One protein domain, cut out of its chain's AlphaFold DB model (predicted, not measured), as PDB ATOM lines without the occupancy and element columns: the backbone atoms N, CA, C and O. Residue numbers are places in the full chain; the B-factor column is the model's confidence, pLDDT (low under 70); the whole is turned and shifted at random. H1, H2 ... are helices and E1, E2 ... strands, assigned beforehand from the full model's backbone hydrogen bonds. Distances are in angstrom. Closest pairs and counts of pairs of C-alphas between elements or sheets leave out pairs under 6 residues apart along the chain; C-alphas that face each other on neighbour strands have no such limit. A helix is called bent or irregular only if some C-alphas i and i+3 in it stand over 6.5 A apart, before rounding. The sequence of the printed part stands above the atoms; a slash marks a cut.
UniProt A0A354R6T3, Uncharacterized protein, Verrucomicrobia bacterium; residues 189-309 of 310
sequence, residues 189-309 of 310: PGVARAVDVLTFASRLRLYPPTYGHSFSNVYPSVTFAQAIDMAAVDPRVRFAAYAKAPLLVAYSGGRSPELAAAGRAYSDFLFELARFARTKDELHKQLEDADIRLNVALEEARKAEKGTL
ATOM      1  N   PRO A 189     -43.970   7.970 -17.477       43.62
ATOM      2  CA  PRO A 189     -45.107   8.627 -18.120       43.62
ATOM      3  C   PRO A 189     -44.921  10.148 -18.008       43.62
ATOM      4  O   PRO A 189     -44.762  10.670 -16.906       43.62
ATOM      5  N   GLY A 190     -44.904  10.850 -19.137       53.50
ATOM      6  CA  GLY A 190     -44.729  12.297 -19.197       53.50
ATOM      7  C   GLY A 190     -45.544  12.909 -20.330       53.50
ATOM      8  O   GLY A 190     -46.332  12.225 -20.984       53.50
ATOM      9  N   VAL A 191     -45.354  14.207 -20.549       61.81
ATOM     10  CA  VAL A 191     -45.817  14.891 -21.757       61.81
ATOM     11  C   VAL A 191     -44.650  14.909 -22.736       61.81
ATOM     12  O   VAL A 191     -43.584  15.441 -22.420       61.81
ATOM     13  N   ALA A 192     -44.827  14.309 -23.913       65.44
ATOM     14  CA  ALA A 192     -43.791  14.304 -24.935       65.44
ATOM     15  C   ALA A 192     -43.621  15.728 -25.471       65.44
ATOM     16  O   ALA A 192     -44.609  16.397 -25.765       65.44
ATOM     17  N   ARG A 193     -42.380  16.189 -25.637       67.31
ATOM     18  CA  ARG A 193     -42.102  17.416 -26.393       67.31
ATOM     19  C   ARG A 193     -42.065  17.099 -27.880       67.31
ATOM     20  O   ARG A 193     -41.794  15.961 -28.277       67.31
ATOM     21  N   ALA A 194     -42.263  18.103 -28.727       70.25
ATOM     22  CA  ALA A 194     -42.244  17.921 -30.173       70.25
ATOM     23  C   ALA A 194     -40.896  17.341 -30.637       70.25
ATOM     24  O   ALA A 194     -40.854  16.458 -31.495       70.25
ATOM     25  N   VAL A 195     -39.793  17.763 -30.007       65.75
ATOM     26  CA  VAL A 195     -38.454  17.214 -30.268       65.75
ATOM     27  C   VAL A 195     -38.356  15.720 -29.944       65.75
ATOM     28  O   VAL A 195     -37.698  14.988 -30.681       65.75
ATOM     29  N   ASP A 196     -39.041  15.234 -28.909       63.91
ATOM     30  CA  ASP A 196     -38.988  13.828 -28.498       63.91
ATOM     31  C   ASP A 196     -39.745  12.934 -29.499       63.91
ATOM     32  O   ASP A 196     -39.279  11.837 -29.835       63.91
ATOM     33  N   VAL A 197     -40.863  13.434 -30.045       72.75
ATOM     34  CA  VAL A 197     -41.645  12.777 -31.109       72.75
ATOM     35  C   VAL A 197     -40.880  12.769 -32.437       72.75
ATOM     36  O   VAL A 197     -40.773  11.727 -33.080       72.75
ATOM     37  N   LEU A 198     -40.263  13.889 -32.829       69.06
ATOM     38  CA  LEU A 198     -39.431  13.972 -34.041       69.06
ATOM     39  C   LEU A 198     -38.182  13.084 -33.944       69.06
ATOM     40  O   LEU A 198     -37.776  12.431 -34.909       69.06
ATOM     41  N   THR A 199     -37.594  13.002 -32.752       65.56
ATOM     42  CA  THR A 199     -36.452  12.127 -32.478       65.56
ATOM     43  C   THR A 199     -36.869  10.657 -32.575       65.56
ATOM     44  O   THR A 199     -36.116   9.850 -33.123       65.56
ATOM     45  N   PHE A 200     -38.071  10.284 -32.124       72.88
ATOM     46  CA  PHE A 200     -38.639   8.957 -32.385       72.88
ATOM     47  C   PHE A 200     -38.876   8.718 -33.886       72.88
ATOM     48  O   PHE A 200     -38.421   7.703 -34.410       72.88
ATOM     49  N   ALA A 201     -39.482   9.676 -34.595       74.06
ATOM     50  CA  ALA A 201     -39.770   9.573 -36.027       74.06
ATOM     51  C   ALA A 201     -38.509   9.332 -36.876       74.06
ATOM     52  O   ALA A 201     -38.521   8.533 -37.810       74.06
ATOM     53  N   SER A 202     -37.371   9.932 -36.500       65.88
ATOM     54  CA  SER A 202     -36.089   9.693 -37.186       65.88
ATOM     55  C   SER A 202     -35.606   8.232 -37.122       65.88
ATOM     56  O   SER A 202     -34.776   7.815 -37.931       65.88
ATOM     57  N   ARG A 203     -36.147   7.428 -36.194       70.25
ATOM     58  CA  ARG A 203     -35.818   6.008 -36.006       70.25
ATOM     59  C   ARG A 203     -36.749   5.056 -36.770       70.25
ATOM     60  O   ARG A 203     -36.481   3.849 -36.760       70.25
ATOM     61  N   LEU A 204     -37.774   5.564 -37.464       77.19
ATOM     62  CA  LEU A 204     -38.769   4.800 -38.243       77.19
ATOM     63  C   LEU A 204     -38.255   4.376 -39.624       77.19
ATOM     64  O   LEU A 204     -38.861   4.596 -40.670       77.19
ATOM     65  N   ARG A 205     -37.073   3.769 -39.627       77.31
ATOM     66  CA  ARG A 205     -36.480   3.117 -40.792       77.31
ATOM     67  C   ARG A 205     -35.855   1.825 -40.340       77.31
ATOM     68  O   ARG A 205     -35.217   1.805 -39.290       77.31
ATOM     69  N   LEU A 206     -35.984   0.765 -41.125       71.25
ATOM     70  CA  LEU A 206     -35.333  -0.508 -40.820       71.25
ATOM     71  C   LEU A 206     -33.818  -0.326 -40.665       71.25
ATOM     72  O   LEU A 206     -33.249  -0.816 -39.695       71.25
ATOM     73  N   TYR A 207     -33.227   0.516 -41.519       61.28
ATOM     74  CA  TYR A 207     -31.857   1.013 -41.396       61.28
ATOM     75  C   TYR A 207     -31.803   2.536 -41.600       61.28
ATOM     76  O   TYR A 207     -32.289   3.024 -42.627       61.28
ATOM     77  N   PRO A 208     -31.233   3.308 -40.655       46.50
ATOM     78  CA  PRO A 208     -31.028   4.744 -40.834       46.50
ATOM     79  C   PRO A 208     -29.938   5.044 -41.881       46.50
ATOM     80  O   PRO A 208     -28.902   4.379 -41.873       46.50
ATOM     81  N   PRO A 209     -30.104   6.082 -42.726       43.81
ATOM     82  CA  PRO A 209     -29.091   6.491 -43.711       43.81
ATOM     83  C   PRO A 209     -27.795   7.013 -43.070       43.81
ATOM     84  O   PRO A 209     -26.753   7.078 -43.717       43.81
ATOM     85  N   THR A 210     -27.844   7.366 -41.785       36.34
ATOM     86  CA  THR A 210     -26.726   7.899 -40.996       36.34
ATOM     87  C   THR A 210     -25.547   6.937 -40.856       36.34
ATOM     88  O   THR A 210     -24.450   7.380 -40.525       36.34
ATOM     89  N   TYR A 211     -25.742   5.643 -41.124       38.28
ATOM     90  CA  TYR A 211     -24.694   4.633 -40.982       38.28
ATOM     91  C   TYR A 211     -23.868   4.396 -42.253       38.28
ATOM     92  O   TYR A 211     -22.901   3.646 -42.194       38.28
ATOM     93  N   GLY A 212     -24.189   5.036 -43.388       41.41
ATOM     94  CA  GLY A 212     -23.357   4.978 -44.603       41.41
ATOM     95  C   GLY A 212     -23.213   3.584 -45.238       41.41
ATOM     96  O   GLY A 212     -22.366   3.396 -46.109       41.41
ATOM     97  N   HIS A 213     -24.032   2.614 -44.823       45.41
ATOM     98  CA  HIS A 213     -24.047   1.249 -45.340       45.41
ATOM     99  C   HIS A 213     -25.405   0.932 -45.963       45.41
ATOM    100  O   HIS A 213     -26.445   1.107 -45.328       45.41
ATOM    101  N   SER A 214     -25.389   0.439 -47.200       43.03
ATOM    102  CA  SER A 214     -26.599   0.027 -47.906       43.03
ATOM    103  C   SER A 214     -27.099  -1.326 -47.398       43.03
ATOM    104  O   SER A 214     -26.367  -2.317 -47.421       43.03
ATOM    105  N   PHE A 215     -28.367  -1.394 -47.000       39.16
ATOM    106  CA  PHE A 215     -29.050  -2.654 -46.745       39.16
ATOM    107  C   PHE A 215     -29.156  -3.455 -48.053       39.16
ATOM    108  O   PHE A 215     -29.527  -2.918 -49.103       39.16
ATOM    109  N   SER A 216     -28.752  -4.724 -47.993       44.97
ATOM    110  CA  SER A 216     -28.659  -5.641 -49.142       44.97
ATOM    111  C   SER A 216     -27.869  -5.089 -50.338       44.97
ATOM    112  O   SER A 216     -28.155  -5.436 -51.476       44.97
ATOM    113  N   ASN A 217     -26.865  -4.231 -50.091       45.19
ATOM    114  CA  ASN A 217     -26.028  -3.559 -51.101       45.19
ATOM    115  C   ASN A 217     -26.771  -2.633 -52.087       45.19
ATOM    116  O   ASN A 217     -26.135  -2.101 -52.994       45.19
ATOM    117  N   VAL A 218     -28.074  -2.394 -51.904       45.69
ATOM    118  CA  VAL A 218     -28.902  -1.620 -52.850       45.69
ATOM    119  C   VAL A 218     -29.521  -0.384 -52.198       45.69
ATOM    120  O   VAL A 218     -29.595   0.664 -52.835       45.69
ATOM    121  N   TYR A 219     -29.907  -0.450 -50.920       47.31
ATOM    122  CA  TYR A 219     -30.700   0.616 -50.302       47.31
ATOM    123  C   TYR A 219     -29.928   1.329 -49.184       47.31
ATOM    124  O   TYR A 219     -29.743   0.739 -48.121       47.31
ATOM    125  N   PRO A 220     -29.509   2.599 -49.359       48.03
ATOM    126  CA  PRO A 220     -28.785   3.360 -48.328       48.03
ATOM    127  C   PRO A 220     -29.620   3.599 -47.058       48.03
ATOM    128  O   PRO A 220     -29.081   3.888 -45.997       48.03
ATOM    129  N   SER A 221     -30.943   3.462 -47.154       61.19
ATOM    130  CA  SER A 221     -31.867   3.335 -46.027       61.19
ATOM    131  C   SER A 221     -33.145   2.658 -46.505       61.19
ATOM    132  O   SER A 221     -33.562   2.926 -47.631       61.19
ATOM    133  N   VAL A 222     -33.784   1.851 -45.657       70.56
ATOM    134  CA  VAL A 222     -35.044   1.163 -45.989       70.56
ATOM    135  C   VAL A 222     -36.165   1.728 -45.123       70.56
ATOM    136  O   VAL A 222     -36.127   1.605 -43.893       70.56
ATOM    137  N   THR A 223     -37.143   2.378 -45.753       82.50
ATOM    138  CA  THR A 223     -38.374   2.808 -45.072       82.50
ATOM    139  C   THR A 223     -39.265   1.603 -44.777       82.50
ATOM    140  O   THR A 223     -39.121   0.548 -45.390       82.50
ATOM    141  N   PHE A 224     -40.203   1.736 -43.842       87.06
ATOM    142  CA  PHE A 224     -41.153   0.658 -43.553       87.06
ATOM    143  C   PHE A 224     -42.050   0.320 -44.749       87.06
ATOM    144  O   PHE A 224     -42.274  -0.858 -45.000       87.06
ATOM    145  N   ALA A 225     -42.445   1.309 -45.554       86.81
ATOM    146  CA  ALA A 225     -43.166   1.065 -46.803       86.81
ATOM    147  C   ALA A 225     -42.334   0.239 -47.801       86.81
ATOM    148  O   ALA A 225     -42.802  -0.774 -48.304       86.81
ATOM    149  N   GLN A 226     -41.064   0.603 -48.017       83.69
ATOM    150  CA  GLN A 226     -40.157  -0.174 -48.874       83.69
ATOM    151  C   GLN A 226     -39.926  -1.588 -48.328       83.69
ATOM    152  O   GLN A 226     -39.789  -2.545 -49.087       83.69
ATOM    153  N   ALA A 227     -39.898  -1.739 -47.005       85.75
ATOM    154  CA  ALA A 227     -39.716  -3.031 -46.369       85.75
ATOM    155  C   ALA A 227     -40.868  -4.005 -46.632       85.75
ATOM    156  O   ALA A 227     -40.607  -5.200 -46.730       85.75
ATOM    157  N   ILE A 228     -42.106  -3.518 -46.781       90.56
ATOM    158  CA  ILE A 228     -43.267  -4.346 -47.149       90.56
ATOM    159  C   ILE A 228     -43.023  -5.016 -48.503       90.56
ATOM    160  O   ILE A 228     -43.217  -6.224 -48.650       90.56
ATOM    161  N   ASP A 229     -42.520  -4.258 -49.477       86.38
ATOM    162  CA  ASP A 229     -42.202  -4.793 -50.799       86.38
ATOM    163  C   ASP A 229     -41.029  -5.770 -50.774       86.38
ATOM    164  O   ASP A 229     -41.065  -6.813 -51.431       86.38
ATOM    165  N   MET A 230     -40.000  -5.448 -49.993       81.19
ATOM    166  CA  MET A 230     -38.766  -6.227 -49.946       81.19
ATOM    167  C   MET A 230     -38.879  -7.499 -49.098       81.19
ATOM    168  O   MET A 230     -38.172  -8.466 -49.376       81.19
ATOM    169  N   ALA A 231     -39.760  -7.543 -48.094       83.81
ATOM    170  CA  ALA A 231     -39.906  -8.684 -47.186       83.81
ATOM    171  C   ALA A 231     -40.333  -9.985 -47.888       83.81
ATOM    172  O   ALA A 231     -40.093 -11.073 -47.357       83.81
ATOM    173  N   ALA A 232     -40.932  -9.885 -49.079       79.88
ATOM    174  CA  ALA A 232     -41.271 -11.035 -49.913       79.88
ATOM    175  C   ALA A 232     -40.045 -11.679 -50.576       79.88
ATOM    176  O   ALA A 232     -40.026 -12.891 -50.784       79.88
ATOM    177  N   VAL A 233     -39.026 -10.877 -50.888       76.81
ATOM    178  CA  VAL A 233     -37.865 -11.289 -51.692       76.81
ATOM    179  C   VAL A 233     -36.624 -11.505 -50.824       76.81
ATOM    180  O   VAL A 233     -35.811 -12.376 -51.119       76.81
ATOM    181  N   ASP A 234     -36.484 -10.754 -49.729       74.56
ATOM    182  CA  ASP A 234     -35.299 -10.768 -48.876       74.56
ATOM    183  C   ASP A 234     -35.636 -11.153 -47.418       74.56
ATOM    184  O   ASP A 234     -36.144 -10.331 -46.643       74.56
ATOM    185  N   PRO A 235     -35.297 -12.385 -46.987       76.69
ATOM    186  CA  PRO A 235     -35.496 -12.836 -45.610       76.69
ATOM    187  C   PRO A 235     -34.782 -11.977 -44.556       76.69
ATOM    188  O   PRO A 235     -35.205 -11.955 -43.399       76.69
ATOM    189  N   ARG A 236     -33.717 -11.250 -44.924       71.75
ATOM    190  CA  ARG A 236     -32.981 -10.378 -43.996       71.75
ATOM    191  C   ARG A 236     -33.819  -9.184 -43.564       71.75
ATOM    192  O   ARG A 236     -33.641  -8.710 -42.447       71.75
ATOM    193  N   VAL A 237     -34.752  -8.725 -44.406       73.88
ATOM    194  CA  VAL A 237     -35.701  -7.655 -44.054       73.88
ATOM    195  C   VAL A 237     -36.577  -8.111 -42.896       73.88
ATOM    196  O   VAL A 237     -36.759  -7.374 -41.933       73.88
ATOM    197  N   ARG A 238     -37.062  -9.355 -42.957       81.81
ATOM    198  CA  ARG A 238     -37.909  -9.952 -41.917       81.81
ATOM    199  C   ARG A 238     -37.154 -10.133 -40.606       81.81
ATOM    200  O   ARG A 238     -37.663  -9.779 -39.548       81.81
ATOM    201  N   PHE A 239     -35.911 -10.609 -40.677       75.06
ATOM    202  CA  PHE A 239     -35.048 -10.714 -39.501       75.06
ATOM    203  C   PHE A 239     -34.756  -9.342 -38.875       75.06
ATOM    204  O   PHE A 239     -34.876  -9.166 -37.664       75.06
ATOM    205  N   ALA A 240     -34.426  -8.345 -39.697       72.75
ATOM    206  CA  ALA A 240     -34.182  -6.988 -39.226       72.75
ATOM    207  C   ALA A 240     -35.454  -6.340 -38.646       72.75
ATOM    208  O   ALA A 240     -35.369  -5.600 -37.667       72.75
ATOM    209  N   ALA A 241     -36.634  -6.652 -39.193       82.38
ATOM    210  CA  ALA A 241     -37.915  -6.194 -38.664       82.38
ATOM    211  C   ALA A 241     -38.174  -6.790 -37.274       82.38
ATOM    212  O   ALA A 241     -38.462  -6.044 -36.340       82.38
ATOM    213  N   TYR A 242     -37.956  -8.100 -37.113       82.19
ATOM    214  CA  TYR A 242     -38.058  -8.786 -35.823       82.19
ATOM    215  C   TYR A 242     -37.126  -8.176 -34.772       82.19
ATOM    216  O   TYR A 242     -37.554  -7.870 -33.663       82.19
ATOM    217  N   ALA A 243     -35.861  -7.947 -35.132       72.00
ATOM    218  CA  ALA A 243     -34.879  -7.351 -34.231       72.00
ATOM    219  C   ALA A 243     -35.232  -5.902 -33.845       72.00
ATOM    220  O   ALA A 243     -34.951  -5.467 -32.729       72.00
ATOM    221  N   LYS A 244     -35.853  -5.147 -34.759       78.38
ATOM    222  CA  LYS A 244     -36.194  -3.738 -34.547       78.38
ATOM    223  C   LYS A 244     -37.507  -3.531 -33.789       78.38
ATOM    224  O   LYS A 244     -37.617  -2.531 -33.082       78.38
ATOM    225  N   ALA A 245     -38.474  -4.440 -33.908       80.69
ATOM    226  CA  ALA A 245     -39.783  -4.348 -33.254       80.69
ATOM    227  C   ALA A 245     -39.709  -3.961 -31.756       80.69
ATOM    228  O   ALA A 245     -40.227  -2.895 -31.404       80.69
ATOM    229  N   PRO A 246     -38.980  -4.691 -30.882       72.31
ATOM    230  CA  PRO A 246     -38.912  -4.351 -29.457       72.31
ATOM    231  C   PRO A 246     -38.245  -2.993 -29.186       72.31
ATOM    232  O   PRO A 246     -38.573  -2.322 -28.205       72.31
ATOM    233  N   LEU A 247     -37.352  -2.537 -30.073       69.75
ATOM    234  CA  LEU A 247     -36.687  -1.239 -29.933       69.75
ATOM    235  C   LEU A 247     -37.668  -0.077 -30.091       69.75
ATOM    236  O   LEU A 247     -37.478   0.964 -29.470       69.75
ATOM    237  N   LEU A 248     -38.727  -0.223 -30.894       78.12
ATOM    238  CA  LEU A 248     -39.712   0.846 -31.072       78.12
ATOM    239  C   LEU A 248     -40.553   1.068 -29.817       78.12
ATOM    240  O   LEU A 248     -40.856   2.216 -29.481       78.12
ATOM    241  N   VAL A 249     -40.855   0.001 -29.078       76.19
ATOM    242  CA  VAL A 249     -41.489   0.104 -27.758       76.19
ATOM    243  C   VAL A 249     -40.554   0.814 -26.783       76.19
ATOM    244  O   VAL A 249     -40.983   1.732 -26.092       76.19
ATOM    245  N   ALA A 250     -39.263   0.476 -26.785       64.06
ATOM    246  CA  ALA A 250     -38.275   1.141 -25.935       64.06
ATOM    247  C   ALA A 250     -38.091   2.628 -26.292       64.06
ATOM    248  O   ALA A 250     -38.038   3.484 -25.414       64.06
ATOM    249  N   TYR A 251     -38.034   2.969 -27.582       68.44
ATOM    250  CA  TYR A 251     -37.835   4.350 -28.025       68.44
ATOM    251  C   TYR A 251     -39.061   5.240 -27.851       68.44
ATOM    252  O   TYR A 251     -38.910   6.458 -27.916       68.44
ATOM    253  N   SER A 252     -40.254   4.677 -27.703       68.31
ATOM    254  CA  SER A 252     -41.497   5.430 -27.489       68.31
ATOM    255  C   SER A 252     -41.987   5.391 -26.044       68.31
ATOM    256  O   SER A 252     -42.759   6.260 -25.634       68.31
ATOM    257  N   GLY A 253     -41.547   4.386 -25.285       64.44
ATOM    258  CA  GLY A 253     -41.905   4.169 -23.896       64.44
ATOM    259  C   GLY A 253     -41.532   5.358 -23.023       64.44
ATOM    260  O   GLY A 253     -40.500   5.997 -23.217       64.44
ATOM    261  N   GLY A 254     -42.414   5.669 -22.075       57.72
ATOM    262  CA  GLY A 254     -42.131   6.682 -21.070       57.72
ATOM    263  C   GLY A 254     -41.946   8.101 -21.624       57.72
ATOM    264  O   GLY A 254     -41.052   8.819 -21.190       57.72
ATOM    265  N   ARG A 255     -42.749   8.515 -22.610       65.12
ATOM    266  CA  ARG A 255     -42.714   9.896 -23.131       65.12
ATOM    267  C   ARG A 255     -44.074  10.561 -23.178       65.12
ATOM    268  O   ARG A 255     -44.191  11.672 -22.692       65.12
ATOM    269  N   SER A 256     -45.078   9.885 -23.730       75.81
ATOM    270  CA  SER A 256     -46.503  10.192 -23.551       75.81
ATOM    271  C   SER A 256     -47.345   8.951 -23.859       75.81
ATOM    272  O   SER A 256     -46.838   8.034 -24.524       75.81
ATOM    273  N   PRO A 257     -48.606   8.876 -23.395       79.69
ATOM    274  CA  PRO A 257     -49.519   7.796 -23.767       79.69
ATOM    275  C   PRO A 257     -49.667   7.644 -25.288       79.69
ATOM    276  O   PRO A 257     -49.663   6.523 -25.799       79.69
ATOM    277  N   GLU A 258     -49.719   8.762 -26.011       85.31
ATOM    278  CA  GLU A 258     -49.881   8.836 -27.465       85.31
ATOM    279  C   GLU A 258     -48.623   8.344 -28.182       85.31
ATOM    280  O   GLU A 258     -48.715   7.501 -29.077       85.31
ATOM    281  N   LEU A 259     -47.432   8.790 -27.758       82.25
ATOM    282  CA  LEU A 259     -46.180   8.328 -28.360       82.25
ATOM    283  C   LEU A 259     -45.952   6.837 -28.079       82.25
ATOM    284  O   LEU A 259     -45.568   6.097 -28.984       82.25
ATOM    285  N   ALA A 260     -46.258   6.370 -26.866       82.06
ATOM    286  CA  ALA A 260     -46.187   4.952 -26.517       82.06
ATOM    287  C   ALA A 260     -47.193   4.103 -27.317       82.06
ATOM    288  O   ALA A 260     -46.888   2.969 -27.690       82.06
ATOM    289  N   ALA A 261     -48.388   4.630 -27.604       87.25
ATOM    290  CA  ALA A 261     -49.355   3.974 -28.480       87.25
ATOM    291  C   ALA A 261     -48.851   3.894 -29.929       87.25
ATOM    292  O   ALA A 261     -48.983   2.841 -30.551       87.25
ATOM    293  N   ALA A 262     -48.229   4.959 -30.441       89.00
ATOM    294  CA  ALA A 262     -47.612   4.955 -31.765       89.00
ATOM    295  C   ALA A 262     -46.480   3.920 -31.852       89.00
ATOM    296  O   ALA A 262     -46.468   3.090 -32.757       89.00
ATOM    297  N   GLY A 263     -45.552   3.896 -30.892       85.88
ATOM    298  CA  GLY A 263     -44.441   2.945 -30.940       85.88
ATOM    299  C   GLY A 263     -44.838   1.486 -30.723       85.88
ATOM    300  O   GLY A 263     -44.216   0.614 -31.327       85.88
ATOM    301  N   ARG A 264     -45.909   1.207 -29.964       89.62
ATOM    302  CA  ARG A 264     -46.534  -0.128 -29.946       89.62
ATOM    303  C   ARG A 264     -47.110  -0.501 -31.310       89.62
ATOM    304  O   ARG A 264     -46.778  -1.568 -31.807       89.62
ATOM    305  N   ALA A 265     -47.858   0.396 -31.955       92.94
ATOM    306  CA  ALA A 265     -48.415   0.141 -33.286       92.94
ATOM    307  C   ALA A 265     -47.324  -0.170 -34.328       92.94
ATOM    308  O   ALA A 265     -47.452  -1.125 -35.090       92.94
ATOM    309  N   TYR A 266     -46.202   0.561 -34.313       93.69
ATOM    310  CA  TYR A 266     -45.074   0.231 -35.189       93.69
ATOM    311  C   TYR A 266     -44.361  -1.072 -34.814       93.69
ATOM    312  O   TYR A 266     -43.881  -1.780 -35.698       93.69
ATOM    313  N   SER A 267     -44.241  -1.386 -33.521       90.44
ATOM    314  CA  SER A 267     -43.682  -2.666 -33.071       90.44
ATOM    315  C   SER A 267     -44.529  -3.835 -33.571       90.44
ATOM    316  O   SER A 267     -43.982  -4.799 -34.104       90.44
ATOM    317  N   ASP A 268     -45.851  -3.733 -33.447       94.12
ATOM    318  CA  ASP A 268     -46.792  -4.749 -33.917       94.12
ATOM    319  C   ASP A 268     -46.702  -4.910 -35.439       94.12
ATOM    320  O   ASP A 268     -46.536  -6.027 -35.924       94.12
ATOM    321  N   PHE A 269     -46.683  -3.799 -36.187       95.62
ATOM    322  CA  PHE A 269     -46.428  -3.805 -37.631       95.62
ATOM    323  C   PHE A 269     -45.130  -4.552 -37.985       95.62
ATOM    324  O   PHE A 269     -45.127  -5.396 -38.880       95.62
ATOM    325  N   LEU A 270     -44.022  -4.293 -37.280       92.12
ATOM    326  CA  LEU A 270     -42.743  -4.955 -37.555       92.12
ATOM    327  C   LEU A 270     -42.754  -6.449 -37.210       92.12
ATOM    328  O   LEU A 270     -42.122  -7.233 -37.922       92.12
ATOM    329  N   PHE A 271     -43.467  -6.864 -36.161       93.50
ATOM    330  CA  PHE A 271     -43.656  -8.285 -35.866       93.50
ATOM    331  C   PHE A 271     -44.479  -8.985 -36.949       93.50
ATOM    332  O   PHE A 271     -44.112 -10.083 -37.370       93.50
ATOM    333  N   GLU A 272     -45.545  -8.356 -37.440       94.12
ATOM    334  CA  GLU A 272     -46.365  -8.906 -38.524       94.12
ATOM    335  C   GLU A 272     -45.589  -8.960 -39.850       94.12
ATOM    336  O   GLU A 272     -45.625  -9.976 -40.551       94.12
ATOM    337  N   LEU A 273     -44.786  -7.930 -40.144       91.75
ATOM    338  CA  LEU A 273     -43.858  -7.908 -41.277       91.75
ATOM    339  C   LEU A 273     -42.818  -9.038 -41.180       91.75
ATOM    340  O   LEU A 273     -42.524  -9.702 -42.175       91.75
ATOM    341  N   ALA A 274     -42.270  -9.284 -39.987       89.88
ATOM    342  CA  ALA A 274     -41.298 -10.348 -39.752       89.88
ATOM    343  C   ALA A 274     -41.900 -11.751 -39.906       89.88
ATOM    344  O   ALA A 274     -41.259 -12.639 -40.471       89.88
ATOM    345  N   ARG A 275     -43.133 -11.942 -39.421       89.31
ATOM    346  CA  ARG A 275     -43.889 -13.196 -39.557       89.31
ATOM    347  C   ARG A 275     -44.274 -13.495 -40.998       89.31
ATOM    348  O   ARG A 275     -44.471 -14.658 -41.326       89.31
ATOM    349  N   PHE A 276     -44.374 -12.461 -41.836       86.38
ATOM    350  CA  PHE A 276     -44.787 -12.577 -43.235       86.38
ATOM    351  C   PHE A 276     -46.144 -13.285 -43.390       86.38
ATOM    352  O   PHE A 276     -46.366 -14.053 -44.319       86.38
ATOM    353  N   ALA A 277     -47.040 -13.045 -42.428       79.75
ATOM    354  CA  ALA A 277     -48.341 -13.704 -42.326       79.75
ATOM    355  C   ALA A 277     -49.499 -12.847 -42.867       79.75
ATOM    356  O   ALA A 277     -50.624 -13.332 -42.954       79.75
ATOM    357  N   ARG A 278     -49.232 -11.582 -43.215       87.44
ATOM    358  CA  ARG A 278     -50.217 -10.625 -43.731       87.44
ATOM    359  C   ARG A 278     -49.939 -10.246 -45.175       87.44
ATOM    360  O   ARG A 278     -48.799 -10.289 -45.636       87.44
ATOM    361  N   THR A 279     -50.995  -9.850 -45.871       91.12
ATOM    362  CA  THR A 279     -50.905  -9.293 -47.222       91.12
ATOM    363  C   THR A 279     -50.236  -7.916 -47.206       91.12
ATOM    364  O   THR A 279     -50.185  -7.237 -46.177       91.12
ATOM    365  N   LYS A 280     -49.722  -7.481 -48.363       91.00
ATOM    366  CA  LYS A 280     -49.114  -6.149 -48.498       91.00
ATOM    367  C   LYS A 280     -50.090  -5.036 -48.115       91.00
ATOM    368  O   LYS A 280     -49.705  -4.135 -47.379       91.00
ATOM    369  N   ASP A 281     -51.340  -5.134 -48.555       91.69
ATOM    370  CA  ASP A 281     -52.364  -4.119 -48.294       91.69
ATOM    371  C   ASP A 281     -52.685  -4.008 -46.796       91.69
ATOM    372  O   ASP A 281     -52.797  -2.907 -46.259       91.69
ATOM    373  N   GLU A 282     -52.750  -5.138 -46.085       92.94
ATOM    374  CA  GLU A 282     -52.931  -5.149 -44.628       92.94
ATOM    375  C   GLU A 282     -51.745  -4.522 -43.892       92.94
ATOM    376  O   GLU A 282     -51.945  -3.777 -42.933       92.94
ATOM    377  N   LEU A 283     -50.517  -4.795 -44.342       92.69
ATOM    378  CA  LEU A 283     -49.307  -4.204 -43.768       92.69
ATOM    379  C   LEU A 283     -49.226  -2.695 -44.039       92.69
ATOM    380  O   LEU A 283     -48.836  -1.944 -43.148       92.69
ATOM    381  N   HIS A 284     -49.626  -2.240 -45.230       92.56
ATOM    382  CA  HIS A 284     -49.716  -0.813 -45.548       92.56
ATOM    383  C   HIS A 284     -50.750  -0.109 -44.673       92.56
ATOM    384  O   HIS A 284     -50.450   0.945 -44.118       92.56
ATOM    385  N   LYS A 285     -51.922  -0.719 -44.476       94.00
ATOM    386  CA  LYS A 285     -52.962  -0.177 -43.597       94.00
ATOM    387  C   LYS A 285     -52.503  -0.094 -42.138       94.00
ATOM    388  O   LYS A 285     -52.710   0.919 -41.485       94.00
ATOM    389  N   GLN A 286     -51.832  -1.130 -41.633       93.44
ATOM    390  CA  GLN A 286     -51.257  -1.105 -40.282       93.44
ATOM    391  C   GLN A 286     -50.181  -0.026 -40.122       93.44
ATOM    392  O   GLN A 286     -50.086   0.597 -39.063       93.44
ATOM    393  N   LEU A 287     -49.366   0.187 -41.157       93.00
ATOM    394  CA  LEU A 287     -48.367   1.248 -41.163       93.00
ATOM    395  C   LEU A 287     -49.030   2.633 -41.133       93.00
ATOM    396  O   LEU A 287     -48.640   3.465 -40.320       93.00
ATOM    397  N   GLU A 288     -50.069   2.847 -41.940       93.50
ATOM    398  CA  GLU A 288     -50.850   4.089 -41.960       93.50
ATOM    399  C   GLU A 288     -51.518   4.368 -40.602       93.50
ATOM    400  O   GLU A 288     -51.423   5.477 -40.073       93.50
ATOM    401  N   ASP A 289     -52.105   3.351 -39.968       92.50
ATOM    402  CA  ASP A 289     -52.670   3.467 -38.618       92.50
ATOM    403  C   ASP A 289     -51.604   3.880 -37.580       92.50
ATOM    404  O   ASP A 289     -51.886   4.640 -36.644       92.50
ATOM    405  N   ALA A 290     -50.365   3.396 -37.725       91.00
ATOM    406  CA  ALA A 290     -49.244   3.783 -36.870       91.00
ATOM    407  C   ALA A 290     -48.766   5.225 -37.147       91.00
ATOM    408  O   ALA A 290     -48.478   5.965 -36.199       91.00
ATOM    409  N   ASP A 291     -48.736   5.648 -38.414       90.25
ATOM    410  CA  ASP A 291     -48.442   7.025 -38.836       90.25
ATOM    411  C   ASP A 291     -49.469   8.018 -38.266       90.25
ATOM    412  O   ASP A 291     -49.095   9.047 -37.696       90.25
ATOM    413  N   ILE A 292     -50.763   7.687 -38.327       90.38
ATOM    414  CA  ILE A 292     -51.843   8.504 -37.753       90.38
ATOM    415  C   ILE A 292     -51.619   8.707 -36.249       90.38
ATOM    416  O   ILE A 292     -51.666   9.837 -35.757       90.38
ATOM    417  N   ARG A 293     -51.309   7.636 -35.508       90.62
ATOM    418  CA  ARG A 293     -51.036   7.711 -34.060       90.62
ATOM    419  C   ARG A 293     -49.822   8.579 -33.742       90.62
ATOM    420  O   ARG A 293     -49.829   9.304 -32.747       90.62
ATOM    421  N   LEU A 294     -48.784   8.521 -34.573       89.25
ATOM    422  CA  LEU A 294     -47.602   9.361 -34.409       89.25
ATOM    423  C   LEU A 294     -47.914  10.844 -34.631       89.25
ATOM    424  O   LEU A 294     -47.428  11.689 -33.879       89.25
ATOM    425  N   ASN A 295     -48.740  11.160 -35.630       87.81
ATOM    426  CA  ASN A 295     -49.178  12.529 -35.893       87.81
ATOM    427  C   ASN A 295     -49.995  13.088 -34.725       87.81
ATOM    428  O   ASN A 295     -49.720  14.202 -34.282       87.81
ATOM    429  N   VAL A 296     -50.903  12.290 -34.151       88.94
ATOM    430  CA  VAL A 296     -51.628  12.658 -32.922       88.94
ATOM    431  C   VAL A 296     -50.649  12.970 -31.785       88.94
ATOM    432  O   VAL A 296     -50.757  14.019 -31.154       88.94
ATOM    433  N   ALA A 297     -49.636  12.124 -31.565       84.50
ATOM    434  CA  ALA A 297     -48.621  12.371 -30.539       84.50
ATOM    435  C   ALA A 297     -47.840  13.679 -30.772       84.50
ATOM    436  O   ALA A 297     -47.529  14.395 -29.821       84.50
ATOM    437  N   LEU A 298     -47.531  14.013 -32.031       86.06
ATOM    438  CA  LEU A 298     -46.838  15.255 -32.384       86.06
ATOM    439  C   LEU A 298     -47.714  16.494 -32.159       86.06
ATOM    440  O   LEU A 298     -47.214  17.530 -31.717       86.06
ATOM    441  N   GLU A 299     -49.002  16.411 -32.482       87.38
ATOM    442  CA  GLU A 299     -49.947  17.504 -32.259       87.38
ATOM    443  C   GLU A 299     -50.145  17.787 -30.772       87.38
ATOM    444  O   GLU A 299     -50.050  18.945 -30.362       87.38
ATOM    445  N   GLU A 300     -50.348  16.748 -29.962       84.81
ATOM    446  CA  GLU A 300     -50.484  16.883 -28.509       84.81
ATOM    447  C   GLU A 300     -49.209  17.448 -27.872       84.81
ATOM    448  O   GLU A 300     -49.274  18.387 -27.074       84.81
ATOM    449  N   ALA A 301     -48.038  16.990 -28.318       80.88
ATOM    450  CA  ALA A 301     -46.755  17.538 -27.889       80.88
ATOM    451  C   ALA A 301     -46.619  19.045 -28.184       80.88
ATOM    452  O   ALA A 301     -46.219  19.830 -27.323       80.88
ATOM    453  N   ARG A 302     -47.010  19.481 -29.391       84.31
ATOM    454  CA  ARG A 302     -46.982  20.902 -29.789       84.31
ATOM    455  C   ARG A 302     -47.997  21.752 -29.024       84.31
ATOM    456  O   ARG A 302     -47.727  22.923 -28.752       84.31
ATOM    457  N   LYS A 303     -49.177  21.207 -28.708       83.56
ATOM    458  CA  LYS A 303     -50.194  21.897 -27.896       83.56
ATOM    459  C   LYS A 303     -49.695  22.107 -26.471       83.56
ATOM    460  O   LYS A 303     -49.813  23.215 -25.951       83.56
ATOM    461  N   ALA A 304     -49.085  21.084 -25.876       75.00
ATOM    462  CA  ALA A 304     -48.534  21.169 -24.531       75.00
ATOM    463  C   ALA A 304     -47.417  22.216 -24.409       75.00
ATOM    464  O   ALA A 304     -47.422  22.996 -23.456       75.00
ATOM    465  N   GLU A 305     -46.516  22.296 -25.396       73.44
ATOM    466  CA  GLU A 305     -45.454  23.315 -25.455       73.44
ATOM    467  C   GLU A 305     -46.012  24.743 -25.564       73.44
ATOM    468  O   GLU A 305     -45.511  25.666 -24.926       73.44
ATOM    469  N   LYS A 306     -47.086  24.944 -26.338       72.12
ATOM    470  CA  LYS A 306     -47.759  26.252 -26.433       72.12
ATOM    471  C   LYS A 306     -48.500  26.628 -25.147       72.12
ATOM    472  O   LYS A 306     -48.612  27.810 -24.839       72.12
ATOM    473  N   GLY A 307     -49.009  25.643 -24.407       59.72
ATOM    474  CA  GLY A 307     -49.723  25.843 -23.143       59.72
ATOM    475  C   GLY A 307     -48.828  26.172 -21.944       59.72
ATOM    476  O   GLY A 307     -49.327  26.711 -20.964       59.72
ATOM    477  N   THR A 308     -47.522  25.887 -22.021       52.78
ATOM    478  CA  THR A 308     -46.537  26.138 -20.946       52.78
ATOM    479  C   THR A 308     -45.867  27.518 -21.019       52.78
ATOM    480  O   THR A 308     -45.102  27.867 -20.130       52.78
ATOM    481  N   LEU A 309     -46.166  28.320 -22.049       44.44
ATOM    482  CA  LEU A 309     -45.654  29.686 -22.263       44.44
ATOM    483  C   LEU A 309     -46.514  30.788 -21.594       44.44
ATOM    484  O   LEU A 309     -46.545  31.919 -22.079       44.44
TER     485      LEU A 309
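This is residues 189 to 309 of the 310 residues of an uncharacterized protein of Verrucomicrobia bacterium (UniProt A0A354R6T3). Three long helices, H3, H4 and H5, fold back on one another side by side in a small bundle with H4 between the other two, and two short helices, H1 and H2, follow one after the other along H5. H5 is the longest helix and runs along the long axis; the long link from E1 to H2, residues 208 to 223, loops away from the helices around residue 212 and comes back beside E1. The printed part has 121 residues with five named helices and one named strand, in the order H1, E1, H2, H3, H4, H5, and its class is mostly helix. It is compact, with a radius of gyration of the C-alphas of 14.9 A, and elongated, spanning 50 by 31 by 20 A.

Start with H5, residues 280 to 307, the hub that touches three other helices. H4, residues 257 to 275, touches it as a hairpin, at a shallow tilt of 17 degrees, opposite ways; look for the closest C-alphas at Glu 258 and Ala 297, 4.9 A apart. H3, residues 235 to 252, touches H4 in a second hairpin, at a shallow tilt of 14 degrees, opposite ways, closest at the C-alphas of Arg 238 and Ala 274, 4.0 A. H3 and H5 are apart. H1, residues 194 to 201, touches residues 294 to 305 of H5 alone, opposite ways, closest at the C-alphas of Ala 194 and Ala 301, 5.1 A. H2, residues 224 to 230, touches residues 280 to 287 of H5 alone, opposite ways, closest at the C-alphas of Ile 228 and Lys 280, 6.3 A. The helices that touch are mostly aligned. E1, residues 205 to 207, pairs with no named strand, but residues 222 to 223 are antiparallel to it. In H1, H4 and H5 every O i to N i+4 pair is within hydrogen-bond range; in H2 it is 2 of 3 and in H3 11 of 14.

Find C-alpha 280 at (-49.114, -6.149, -48.498); from there H5 runs 40.8 A to C-alpha 307 at (-49.723, 25.843, -23.143). H4 measures 26.9 A and H3 26.4 A. H3 has a kink of 37 degrees near residue 246 and is only just irregular: C-alphas 243 and 246 are 6.9 A apart. H1 begins at C-alpha 194, (-42.244, 17.921, -30.173), and is 10.5 A long; E1 measures 5.1 A and H2 9.7 A.

The C-alphas of Val 233 and Leu 309 are the two farthest apart, at 51.0 A. The printed part has no cut. The link from E1 to H2 is long; the other links are tight. The mean pLDDT of the printed part is 75.5, and 35 residues are under 70, among them 189 to 193, 207 to 221, 250 to 255 and 307 to 309.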